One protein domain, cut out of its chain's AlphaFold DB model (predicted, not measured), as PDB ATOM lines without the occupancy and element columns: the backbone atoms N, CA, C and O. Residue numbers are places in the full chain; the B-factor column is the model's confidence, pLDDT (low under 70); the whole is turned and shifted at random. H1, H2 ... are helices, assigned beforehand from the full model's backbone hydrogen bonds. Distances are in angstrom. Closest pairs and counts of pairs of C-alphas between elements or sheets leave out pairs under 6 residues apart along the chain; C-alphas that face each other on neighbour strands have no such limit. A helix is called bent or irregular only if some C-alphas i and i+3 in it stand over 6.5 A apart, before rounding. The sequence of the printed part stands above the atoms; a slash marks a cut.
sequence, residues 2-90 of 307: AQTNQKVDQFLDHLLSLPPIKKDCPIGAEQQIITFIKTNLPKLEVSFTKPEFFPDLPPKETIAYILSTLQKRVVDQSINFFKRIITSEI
ATOM      1  N   ALA A   2      51.552 -40.491 172.007       71.75
ATOM      2  CA  ALA A   2      50.714 -39.995 170.896       71.75
ATOM      3  C   ALA A   2      51.523 -39.383 169.726       71.75
ATOM      4  O   ALA A   2      51.226 -39.640 168.563       71.75
ATOM      5  N   GLN A   3      52.592 -38.640 170.034       78.75
ATOM      6  CA  GLN A   3      53.483 -38.044 169.032       78.75
ATOM      7  C   GLN A   3      54.312 -39.096 168.272       78.75
ATOM      8  O   GLN A   3      54.511 -38.975 167.066       78.75
ATOM      9  N   THR A   4      54.757 -40.155 168.955       79.06
ATOM     10  CA  THR A   4      55.468 -41.293 168.351       79.06
ATOM     11  C   THR A   4      54.585 -42.039 167.354       79.06
ATOM     12  O   THR A   4      55.040 -42.342 166.254       79.06
ATOM     13  N   ASN A   5      53.314 -42.264 167.703       82.19
ATOM     14  CA  ASN A   5      52.347 -42.920 166.820       82.19
ATOM     15  C   ASN A   5      52.171 -42.127 165.523       82.19
ATOM     16  O   ASN A   5      52.333 -42.676 164.438       82.19
ATOM     17  N   GLN A   6      51.963 -40.813 165.641       87.19
ATOM     18  CA  GLN A   6      51.809 -39.937 164.482       87.19
ATOM     19  C   GLN A   6      53.041 -39.961 163.564       87.19
ATOM     20  O   GLN A   6      52.896 -39.979 162.343       87.19
ATOM     21  N   LYS A   7      54.257 -39.987 164.125       88.56
ATOM     22  CA  LYS A   7      55.489 -40.037 163.324       88.56
ATOM     23  C   LYS A   7      55.711 -41.391 162.649       88.56
ATOM     24  O   LYS A   7      56.179 -41.419 161.513       88.56
ATOM     25  N   VAL A   8      55.360 -42.501 163.303       89.44
ATOM     26  CA  VAL A   8      55.398 -43.832 162.669       89.44
ATOM     27  C   VAL A   8      54.400 -43.909 161.524       89.44
ATOM     28  O   VAL A   8      54.758 -44.379 160.444       89.44
ATOM     29  N   ASP A   9      53.188 -43.396 161.725       90.25
ATOM     30  CA  ASP A   9      52.173 -43.352 160.678       90.25
ATOM     31  C   ASP A   9      52.647 -42.523 159.478       90.25
ATOM     32  O   ASP A   9      52.601 -43.014 158.354       90.25
ATOM     33  N   GLN A  10      53.209 -41.331 159.709       91.50
ATOM     34  CA  GLN A  10      53.781 -40.492 158.646       91.50
ATOM     35  C   GLN A  10      54.930 -41.180 157.899       91.50
ATOM     36  O   GLN A  10      55.023 -41.084 156.674       91.50
ATOM     37  N   PHE A  11      55.809 -41.880 158.620       91.81
ATOM     38  CA  PHE A  11      56.910 -42.625 158.015       91.81
ATOM     39  C   PHE A  11      56.397 -43.763 157.123       91.81
ATOM     40  O   PHE A  11      56.855 -43.920 155.991       91.81
ATOM     41  N   LEU A  12      55.413 -44.529 157.603       94.19
ATOM     42  CA  LEU A  12      54.785 -45.597 156.829       94.19
ATOM     43  C   LEU A  12      54.012 -45.057 155.625       94.19
ATOM     44  O   LEU A  12      54.135 -45.620 154.541       94.19
ATOM     45  N   ASP A  13      53.272 -43.962 155.778       94.44
ATOM     46  CA  ASP A  13      52.555 -43.316 154.676       94.44
ATOM     47  C   ASP A  13      53.527 -42.851 153.591       94.44
ATOM     48  O   ASP A  13      53.281 -43.057 152.399       94.44
ATOM     49  N   HIS A  14      54.677 -42.298 153.988       94.12
ATOM     50  CA  HIS A  14      55.730 -41.939 153.051       94.12
ATOM     51  C   HIS A  14      56.267 -43.165 152.301       94.12
ATOM     52  O   HIS A  14      56.304 -43.145 151.070       94.12
ATOM     53  N   LEU A  15      56.615 -44.251 153.003       93.81
ATOM     54  CA  LEU A  15      57.096 -45.482 152.364       93.81
ATOM     55  C   LEU A  15      56.059 -46.086 151.410       93.81
ATOM     56  O   LEU A  15      56.388 -46.426 150.276       93.81
ATOM     57  N   LEU A  16      54.796 -46.166 151.832       93.50
ATOM     58  CA  LEU A  16      53.696 -46.689 151.018       93.50
ATOM     59  C   LEU A  16      53.373 -45.793 149.814       93.50
ATOM     60  O   LEU A  16      52.823 -46.267 148.822       93.50
ATOM     61  N   SER A  17      53.733 -44.508 149.867       93.75
ATOM     62  CA  SER A  17      53.571 -43.585 148.744       93.75
ATOM     63  C   SER A  17      54.636 -43.745 147.651       93.75
ATOM     64  O   SER A  17      54.432 -43.251 146.537       93.75
ATOM     65  N   LEU A  18      55.748 -44.439 147.934       92.88
ATOM     66  CA  LEU A  18      56.832 -44.625 146.972       92.88
ATOM     67  C   LEU A  18      56.325 -45.395 145.738       92.88
ATOM     68  O   LEU A  18      55.675 -46.429 145.898       92.88
ATOM     69  N   PRO A  19      56.643 -44.960 144.500       89.62
ATOM     70  CA  PRO A  19      56.103 -45.562 143.279       89.62
ATOM     71  C   PRO A  19      56.190 -47.097 143.159       89.62
ATOM     72  O   PRO A  19      55.199 -47.675 142.708       89.62
ATOM     73  N   PRO A  20      57.304 -47.775 143.519       87.19
ATOM     74  CA  PRO A  20      57.380 -49.237 143.425       87.19
ATOM     75  C   PRO A  20      56.521 -49.960 144.473       87.19
ATOM     76  O   PRO A  20      56.019 -51.046 144.201       87.19
ATOM     77  N   ILE A  21      56.303 -49.346 145.640       91.44
ATOM     78  CA  ILE A  21      55.513 -49.921 146.737       91.44
ATOM     79  C   ILE A  21      54.025 -49.657 146.504       91.44
ATOM     80  O   ILE A  21      53.207 -50.561 146.622       91.44
ATOM     81  N   LYS A  22      53.675 -48.434 146.094       91.50
ATOM     82  CA  LYS A  22      52.294 -47.997 145.853       91.50
ATOM     83  C   LYS A  22      51.563 -48.834 144.799       91.50
ATOM     84  O   LYS A  22      50.339 -48.910 144.822       91.50
ATOM     85  N   LYS A  23      52.298 -49.378 143.825       90.31
ATOM     86  CA  LYS A  23      51.740 -50.217 142.753       90.31
ATOM     87  C   LYS A  23      51.597 -51.686 143.149       90.31
ATOM     88  O   LYS A  23      50.907 -52.408 142.440       90.31
ATOM     89  N   ASP A  24      52.278 -52.121 144.206       92.94
ATOM     90  CA  ASP A  24      52.237 -53.498 144.693       92.94
ATOM     91  C   ASP A  24      50.955 -53.728 145.512       92.94
ATOM     92  O   ASP A  24      50.312 -52.789 145.990       92.94
ATOM     93  N   CYS A  25      50.574 -54.989 145.688       94.81
ATOM     94  CA  CYS A  25      49.516 -55.344 146.619       94.81
ATOM     95  C   CYS A  25      49.991 -55.136 148.070       94.81
ATOM     96  O   CYS A  25      51.199 -55.104 148.324       94.81
ATOM     97  N   PRO A  26      49.083 -55.058 149.062       96.75
ATOM     98  CA  PRO A  26      49.470 -54.841 150.459       96.75
ATOM     99  C   PRO A  26      50.524 -55.840 150.967       96.75
ATOM    100  O   PRO A  26      51.447 -55.462 151.683       96.75
ATOM    101  N   ILE A  27      50.426 -57.105 150.546       96.94
ATOM    102  CA  ILE A  27      51.364 -58.174 150.923       96.94
ATOM    103  C   ILE A  27      52.753 -57.937 150.311       96.94
ATOM    104  O   ILE A  27      53.766 -58.097 150.989       96.94
ATOM    105  N   GLY A  28      52.835 -57.551 149.036       94.88
ATOM    106  CA  GLY A  28      54.126 -57.262 148.413       94.88
ATOM    107  C   GLY A  28      54.730 -55.942 148.897       94.88
ATOM    108  O   GLY A  28      55.936 -55.882 149.132       94.88
ATOM    109  N   ALA A  29      53.903 -54.932 149.183       95.12
ATOM    110  CA  ALA A  29      54.327 -53.704 149.850       95.12
ATOM    111  C   ALA A  29      54.969 -53.991 151.221       95.12
ATOM    112  O   ALA A  29      56.034 -53.451 151.527       95.12
ATOM    113  N   GLU A  30      54.381 -54.895 152.018       96.50
ATOM    114  CA  GLU A  30      54.968 -55.371 153.279       96.50
ATOM    115  C   GLU A  30      56.371 -55.957 153.062       96.50
ATOM    116  O   GLU A  30      57.325 -55.559 153.731       96.50
ATOM    117  N   GLN A  31      56.520 -56.863 152.088       94.44
ATOM    118  CA  GLN A  31      57.796 -57.510 151.766       94.44
ATOM    119  C   GLN A  31      58.867 -56.502 151.326       94.44
ATOM    120  O   GLN A  31      60.017 -56.588 151.774       94.44
ATOM    121  N   GLN A  32      58.500 -55.531 150.484       94.50
ATOM    122  CA  GLN A  32      59.404 -54.472 150.034       94.50
ATOM    123  C   GLN A  32      59.867 -53.597 151.208       94.50
ATOM    124  O   GLN A  32      61.065 -53.347 151.349       94.50
ATOM    125  N   ILE A  33      58.951 -53.188 152.092       95.75
ATOM    126  CA  ILE A  33      59.284 -52.361 153.262       95.75
ATOM    127  C   ILE A  33      60.147 -53.134 154.264       95.75
ATOM    128  O   ILE A  33      61.148 -52.600 154.746       95.75
ATOM    129  N   ILE A  34      59.823 -54.399 154.552       94.94
ATOM    130  CA  ILE A  34      60.644 -55.254 155.424       94.94
ATOM    131  C   ILE A  34      62.063 -55.375 154.862       94.94
ATOM    132  O   ILE A  34      63.037 -55.263 155.609       94.94
ATOM    133  N   THR A  35      62.193 -55.580 153.551       94.88
ATOM    134  CA  THR A  35      63.496 -55.661 152.879       94.88
ATOM    135  C   THR A  35      64.247 -54.337 152.989       94.88
ATOM    136  O   THR A  35      65.398 -54.328 153.418       94.88
ATOM    137  N   PHE A  36      63.586 -53.210 152.709       95.19
ATOM    138  CA  PHE A  36      64.166 -51.875 152.858       95.19
ATOM    139  C   PHE A  36      64.703 -51.632 154.274       95.19
ATOM    140  O   PHE A  36      65.848 -51.194 154.421       95.19
ATOM    141  N   ILE A  37      63.913 -51.948 155.308       94.12
ATOM    142  CA  ILE A  37      64.314 -51.785 156.711       94.12
ATOM    143  C   ILE A  37      65.519 -52.674 157.024       94.12
ATOM    144  O   ILE A  37      66.489 -52.186 157.597       94.12
ATOM    145  N   LYS A  38      65.502 -53.950 156.616       94.31
ATOM    146  CA  LYS A  38      66.621 -54.881 156.840       94.31
ATOM    147  C   LYS A  38      67.912 -54.402 156.176       94.31
ATOM    148  O   LYS A  38      68.953 -54.373 156.823       94.31
ATOM    149  N   THR A  39      67.847 -53.992 154.911       95.56
ATOM    150  CA  THR A  39      69.015 -53.526 154.149       95.56
ATOM    151  C   THR A  39      69.586 -52.218 154.699       95.56
ATOM    152  O   THR A  39      70.796 -52.004 154.644       95.56
ATOM    153  N   ASN A  40      68.741 -51.343 155.251       95.00
ATOM    154  CA  ASN A  40      69.150 -50.026 155.748       95.00
ATOM    155  C   ASN A  40      69.230 -49.941 157.277       95.00
ATOM    156  O   ASN A  40      69.417 -48.845 157.807       95.00
ATOM    157  N   LEU A  41      69.137 -51.073 157.980       92.69
ATOM    158  CA  LEU A  41      69.031 -51.132 159.436       92.69
ATOM    159  C   LEU A  41      70.094 -50.285 160.162       92.69
ATOM    160  O   LEU A  41      69.694 -49.447 160.969       92.69
ATOM    161  N   PRO A  42      71.403 -50.362 159.833       92.81
ATOM    162  CA  PRO A  42      72.416 -49.574 160.543       92.81
ATOM    163  C   PRO A  42      72.223 -48.057 160.391       92.81
ATOM    164  O   PRO A  42      72.457 -47.293 161.322       92.81
ATOM    165  N   LYS A  43      71.771 -47.599 159.214       92.19
ATOM    166  CA  LYS A  43      71.522 -46.171 158.946       92.19
ATOM    167  C   LYS A  43      70.247 -45.687 159.633       92.19
ATOM    168  O   LYS A  43      70.200 -44.558 160.128       92.19
ATOM    169  N   LEU A  44      69.219 -46.536 159.654       90.56
ATOM    170  CA  LEU A  44      67.956 -46.256 160.331       90.56
ATOM    171  C   LEU A  44      68.162 -46.171 161.844       90.56
ATOM    172  O   LEU A  44      67.694 -45.212 162.447       90.56
ATOM    173  N   GLU A  45      68.936 -47.081 162.442       90.44
ATOM    174  CA  GLU A  45      69.237 -47.046 163.879       90.44
ATOM    175  C   GLU A  45      69.911 -45.731 164.294       90.44
ATOM    176  O   GLU A  45      69.467 -45.100 165.249       90.44
ATOM    177  N   VAL A  46      70.911 -45.264 163.538       89.56
ATOM    178  CA  VAL A  46      71.580 -43.970 163.788       89.56
ATOM    179  C   VAL A  46      70.633 -42.781 163.599       89.56
ATOM    180  O   VAL A  46      70.768 -41.765 164.273       89.56
ATOM    181  N   SER A  47      69.678 -42.876 162.676       88.00
ATOM    182  CA  SER A  47      68.712 -41.796 162.443       88.00
ATOM    183  C   SER A  47      67.650 -41.746 163.543       88.00
ATOM    184  O   SER A  47      67.260 -40.663 163.972       88.00
ATOM    185  N   PHE A  48      67.218 -42.906 164.039       89.25
ATOM    186  CA  PHE A  48      66.165 -43.029 165.047       89.25
ATOM    187  C   PHE A  48      66.629 -42.710 166.472       89.25
ATOM    188  O   PHE A  48      65.783 -42.504 167.331       89.25
ATOM    189  N   THR A  49      67.936 -42.604 166.740       85.94
ATOM    190  CA  THR A  49      68.434 -42.084 168.031       85.94
ATOM    191  C   THR A  49      68.217 -40.581 168.192       85.94
ATOM    192  O   THR A  49      68.254 -40.072 169.311       85.94
ATOM    193  N   LYS A  50      68.007 -39.848 167.092       85.50
ATOM    194  CA  LYS A  50      67.764 -38.408 167.139       85.50
ATOM    195  C   LYS A  50      66.327 -38.142 167.622       85.50
ATOM    196  O   LYS A  50      65.388 -38.609 166.968       85.50
ATOM    197  N   PRO A  51      66.119 -37.325 168.676       78.62
ATOM    198  CA  PRO A  51      64.782 -37.021 169.210       78.62
ATOM    199  C   PRO A  51      63.818 -36.405 168.182       78.62
ATOM    200  O   PRO A  51      62.596 -36.522 168.291       78.62
ATOM    201  N   GLU A  52      64.368 -35.774 167.142       83.06
ATOM    202  CA  GLU A  52      63.630 -35.230 165.999       83.06
ATOM    203  C   GLU A  52      62.834 -36.292 165.229       83.06
ATOM    204  O   GLU A  52      61.796 -35.963 164.656       83.06
ATOM    205  N   PHE A  53      63.256 -37.559 165.249       80.50
ATOM    206  CA  PHE A  53      62.556 -38.658 164.584       80.50
ATOM    207  C   PHE A  53      61.636 -39.390 165.556       80.50
ATOM    208  O   PHE A  53      60.432 -39.400 165.335       80.50
ATOM    209  N   PHE A  54      62.148 -39.918 166.670       84.00
ATOM    210  CA  PHE A  54      61.334 -40.643 167.655       84.00
ATOM    211  C   PHE A  54      61.811 -40.311 169.080       84.00
ATOM    212  O   PHE A  54      62.788 -40.889 169.540       84.00
ATOM    213  N   PRO A  55      61.165 -39.359 169.780       75.94
ATOM    214  CA  PRO A  55      61.685 -38.826 171.044       75.94
ATOM    215  C   PRO A  55      61.545 -39.793 172.227       75.94
ATOM    216  O   PRO A  55      62.315 -39.704 173.177       75.94
ATOM    217  N   ASP A  56      60.583 -40.719 172.155       84.56
ATOM    218  CA  ASP A  56      60.139 -41.505 173.313       84.56
ATOM    219  C   ASP A  56      60.575 -42.981 173.273       84.56
ATOM    220  O   ASP A  56      60.272 -43.713 174.212       84.56
ATOM    221  N   LEU A  57      61.214 -43.455 172.191       86.44
ATOM    222  CA  LEU A  57      61.521 -44.878 172.001       86.44
ATOM    223  C   LEU A  57      62.971 -45.111 171.559       86.44
ATOM    224  O   LEU A  57      63.455 -44.438 170.647       86.44
ATOM    225  N   PRO A  58      63.647 -46.138 172.103       89.31
ATOM    226  CA  PRO A  58      64.881 -46.656 171.531       89.31
ATOM    227  C   PRO A  58      64.701 -47.079 170.058       89.31
ATOM    228  O   PRO A  58      63.616 -47.527 169.669       89.31
ATOM    229  N   PRO A  59      65.762 -47.046 169.229       88.12
ATOM    230  CA  PRO A  59      65.675 -47.429 167.816       88.12
ATOM    231  C   PRO A  59      65.089 -48.826 167.571       88.12
ATOM    232  O   PRO A  59      64.270 -49.006 166.672       88.12
ATOM    233  N   LYS A  60      65.457 -49.814 168.396       89.94
ATOM    234  CA  LYS A  60      64.951 -51.192 168.274       89.94
ATOM    235  C   LYS A  60      63.446 -51.284 168.527       89.94
ATOM    236  O   LYS A  60      62.741 -51.955 167.778       89.94
ATOM    237  N   GLU A  61      62.960 -50.587 169.549       91.19
ATOM    238  CA  GLU A  61      61.530 -50.521 169.870       91.19
ATOM    239  C   GLU A  61      60.761 -49.761 168.789       91.19
ATOM    240  O   GLU A  61      59.694 -50.199 168.372       91.19
ATOM    241  N   THR A  62      61.349 -48.688 168.254       91.00
ATOM    242  CA  THR A  62      60.801 -47.946 167.112       91.00
ATOM    243  C   THR A  62      60.624 -48.851 165.895       91.00
ATOM    244  O   THR A  62      59.551 -48.874 165.298       91.00
ATOM    245  N   ILE A  63      61.638 -49.642 165.533       92.38
ATOM    246  CA  ILE A  63      61.556 -50.570 164.396       92.38
ATOM    247  C   ILE A  63      60.493 -51.644 164.640       92.38
ATOM    248  O   ILE A  63      59.686 -51.911 163.752       92.38
ATOM    249  N   ALA A  64      60.446 -52.232 165.839       92.50
ATOM    250  CA  ALA A  64      59.403 -53.194 166.195       92.50
ATOM    251  C   ALA A  64      57.998 -52.571 166.104       92.50
ATOM    252  O   ALA A  64      57.053 -53.203 165.620       92.50
ATOM    253  N   TYR A  65      57.861 -51.306 166.503       92.69
ATOM    254  CA  TYR A  65      56.603 -50.575 166.425       92.69
ATOM    255  C   TYR A  65      56.200 -50.243 164.977       92.69
ATOM    256  O   TYR A  65      55.045 -50.437 164.599       92.69
ATOM    257  N   ILE A  66      57.154 -49.852 164.125       93.88
ATOM    258  CA  ILE A  66      56.943 -49.660 162.680       93.88
ATOM    259  C   ILE A  66      56.470 -50.967 162.033       93.88
ATOM    260  O   ILE A  66      55.471 -50.969 161.315       93.88
ATOM    261  N   LEU A  67      57.156 -52.083 162.299       94.69
ATOM    262  CA  LEU A  67      56.833 -53.382 161.703       94.69
ATOM    263  C   LEU A  67      55.472 -53.916 162.166       94.69
ATOM    264  O   LEU A  67      54.702 -54.396 161.339       94.69
ATOM    265  N   SER A  68      55.140 -53.793 163.455       94.94
ATOM    266  CA  SER A  68      53.825 -54.208 163.969       94.94
ATOM    267  C   SER A  68      52.684 -53.343 163.421       94.94
ATOM    268  O   SER A  68      51.625 -53.867 163.068       94.94
ATOM    269  N   THR A  69      52.908 -52.033 163.272       95.62
ATOM    270  CA  THR A  69      51.926 -51.115 162.675       95.62
ATOM    271  C   THR A  69      51.721 -51.407 161.187       95.62
ATOM    272  O   THR A  69      50.579 -51.482 160.726       95.62
ATOM    273  N   LEU A  70      52.805 -51.638 160.437       95.88
ATOM    274  CA  LEU A  70      52.746 -52.067 159.038       95.88
ATOM    275  C   LEU A  70      51.972 -53.381 158.895       95.88
ATOM    276  O   LEU A  70      51.041 -53.450 158.096       95.88
ATOM    277  N   GLN A  71      52.322 -54.391 159.696       96.06
ATOM    278  CA  GLN A  71      51.660 -55.693 159.679       96.06
ATOM    279  C   GLN A  71      50.153 -55.545 159.896       96.06
ATOM    280  O   GLN A  71      49.374 -56.099 159.125       96.06
ATOM    281  N   LYS A  72      49.731 -54.768 160.902       96.62
ATOM    282  CA  LYS A  72      48.306 -54.534 161.174       96.62
ATOM    283  C   LYS A  72      47.589 -53.949 159.954       96.62
ATOM    284  O   LYS A  72      46.571 -54.489 159.530       96.62
ATOM    285  N   ARG A  73      48.151 -52.896 159.345       96.50
ATOM    286  CA  ARG A  73      47.580 -52.260 158.143       96.50
ATOM    287  C   ARG A  73      47.454 -53.252 156.980       96.50
ATOM    288  O   ARG A  73      46.423 -53.281 156.311       96.50
ATOM    289  N   VAL A  74      48.483 -54.066 156.748       96.56
ATOM    290  CA  VAL A  74      48.519 -55.047 155.652       96.56
ATOM    291  C   VAL A  74      47.515 -56.175 155.878       96.56
ATOM    292  O   VAL A  74      46.802 -56.548 154.944       96.56
ATOM    293  N   VAL A  75      47.427 -56.698 157.105       97.62
ATOM    294  CA  VAL A  75      46.466 -57.739 157.494       97.62
ATOM    295  C   VAL A  75      45.036 -57.238 157.297       97.62
ATOM    296  O   VAL A  75      44.269 -57.887 156.585       97.62
ATOM    297  N   ASP A  76      44.703 -56.055 157.820       97.75
ATOM    298  CA  ASP A  76      43.361 -55.475 157.707       97.75
ATOM    299  C   ASP A  76      42.957 -55.259 156.236       97.75
ATOM    300  O   ASP A  76      41.860 -55.635 155.814       97.75
ATOM    301  N   GLN A  77      43.851 -54.692 155.418       97.69
ATOM    302  CA  GLN A  77      43.591 -54.478 153.988       97.69
ATOM    303  C   GLN A  77      43.423 -55.798 153.224       97.69
ATOM    304  O   GLN A  77      42.498 -55.933 152.418       97.69
ATOM    305  N   SER A  78      44.282 -56.783 153.493       98.12
ATOM    306  CA  SER A  78      44.253 -58.082 152.816       98.12
ATOM    307  C   SER A  78      42.998 -58.879 153.176       98.12
ATOM    308  O   SER A  78      42.332 -59.407 152.285       98.12
ATOM    309  N   ILE A  79      42.612 -58.918 154.457       98.31
ATOM    310  CA  ILE A  79      41.378 -59.581 154.907       98.31
ATOM    311  C   ILE A  79      40.159 -58.951 154.235       98.31
ATOM    312  O   ILE A  79      39.311 -59.672 153.711       98.31
ATOM    313  N   ASN A  80      40.073 -57.618 154.202       98.44
ATOM    314  CA  ASN A  80      38.954 -56.927 153.562       98.44
ATOM    315  C   ASN A  80      38.861 -57.241 152.063       98.44
ATOM    316  O   ASN A  80      37.762 -57.474 151.553       98.44
ATOM    317  N   PHE A  81      40.002 -57.309 151.368       98.62
ATOM    318  CA  PHE A  81      40.055 -57.737 149.973       98.62
ATOM    319  C   PHE A  81      39.485 -59.151 149.798       98.62
ATOM    320  O   PHE A  81      38.526 -59.334 149.048       98.62
ATOM    321  N   PHE A  82      40.005 -60.147 150.523       98.62
ATOM    322  CA  PHE A  82      39.544 -61.532 150.370       98.62
ATOM    323  C   PHE A  82      38.094 -61.727 150.820       98.62
ATOM    324  O   PHE A  82      37.347 -62.451 150.165       98.62
ATOM    325  N   LYS A  83      37.655 -61.037 151.878       98.62
ATOM    326  CA  LYS A  83      36.257 -61.044 152.323       98.62
ATOM    327  C   LYS A  83      35.324 -60.547 151.222       98.62
ATOM    328  O   LYS A  83      34.286 -61.165 150.987       98.62
ATOM    329  N   ARG A  84      35.696 -59.481 150.503       98.50
ATOM    330  CA  ARG A  84      34.944 -59.013 149.330       98.50
ATOM    331  C   ARG A  84      34.879 -60.099 148.255       98.50
ATOM    332  O   ARG A  84      33.785 -60.387 147.780       98.50
ATOM    333  N   ILE A  85      36.003 -60.728 147.904       98.62
ATOM    334  CA  ILE A  85      36.025 -61.808 146.900       98.62
ATOM    335  C   ILE A  85      35.086 -62.955 147.305       98.62
ATOM    336  O   ILE A  85      34.224 -63.341 146.521       98.62
ATOM    337  N   ILE A  86      35.200 -63.455 148.539       98.62
ATOM    338  CA  ILE A  86      34.387 -64.570 149.053       98.62
ATOM    339  C   ILE A  86      32.894 -64.226 149.050       98.62
ATOM    340  O   ILE A  86      32.060 -65.066 148.730       98.62
ATOM    341  N   THR A  87      32.534 -62.996 149.410       98.19
ATOM    342  CA  THR A  87      31.123 -62.610 149.544       98.19
ATOM    343  C   THR A  87      30.458 -62.243 148.222       98.19
ATOM    344  O   THR A  87      29.263 -62.498 148.081       98.19
ATOM    345  N   SER A  88      31.204 -61.661 147.275       97.50
ATOM    346  CA  SER A  88      30.634 -61.024 146.076       97.50
ATOM    347  C   SER A  88      31.067 -61.623 144.739       97.50
ATOM    348  O   SER A  88      30.388 -61.400 143.742       97.50
ATOM    349  N   GLU A  89      32.172 -62.369 144.685       97.81
ATOM    350  CA  GLU A  89      32.744 -62.848 143.417       97.81
ATOM    351  C   GLU A  89      32.805 -64.373 143.278       97.81
ATOM    352  O   GLU A  89      33.247 -64.865 142.233       97.81
ATOM    353  N   ILE A  90      32.421 -65.108 144.321       98.38
ATOM    354  CA  ILE A  90      32.385 -66.571 144.336       98.38
ATOM    355  C   ILE A  90      30.945 -67.016 144.549       98.38
ATOM    356  O   ILE A  90      30.346 -66.742 145.591       98.38
TER     357      ILE A  90
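This is residues 2 to 90 of the 307 residues of an uncharacterized protein of Spirochaetales bacterium (UniProt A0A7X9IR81). A lopsided helical hairpin: the long helix H4 and the kinked helix H3 run side by side in opposite ways, and H1 crosses one side of H4 at a steep tilt, with the short H2 following it beside the beginning of H3. Residues 82 to 90, of which 82 to 88 belong to H4, stick out as an arm beyond this body. The 89 printed residues hold four named helices, H1 to H4 in chain order, and no named strand: the class is all helix. The whole is elongated, 50 by 27 by 18 A, and only just loose, close to compact, with a radius of gyration of the C-alphas of 14.9 A.

H1, residues 2 to 17, begins with C-alpha 2 at (50.714, -39.995, 170.896) and is 22.6 A long. H2 is residues 19 to 22. H3, residues 26 to 48, measures 25.1 A and is irregular: C-alphas 39 and 42 are 8.3 A apart, and it has a kink of 83 degrees near residue 42. H4, residues 59 to 88, runs 43.4 A to C-alpha 88 at (30.634, -61.024, 146.076).

H3 and H4 form a helical hairpin and touch, at a shallow tilt of 9 degrees, opposite ways; their closest C-alphas, Phe 48 and Pro 59, are 5.2 A apart. H1 touches H4 with residues 8 to 12 alone, at a steep tilt of 60 degrees, the same way; the closest C-alphas, Val 8 and Ile 66, are 6.0 A apart. H1 and H3 are close but not clearly touching, with the closest C-alphas, Leu 16 and Ala 29, 7.1 A apart. H2 touches H3, and H3 touches H2 with residues 28 to 33 alone; the closest C-alphas, those of Ile 21 and Ala 29, are 5.0 A apart. H2 and H4 are apart. Every O i to N i+4 pair is within hydrogen-bond range in H1 and H4, and 17 of 19 in H3; H2 is too short for such a pair.

The two farthest C-alphas, Lys 50 and Ile 90, are 50.6 A apart. Without residues 82 to 90 the body spans 37 by 27 by 18 A. The printed part has no cut and no long link. Its mean pLDDT is 92.2, and no printed residue is under 70.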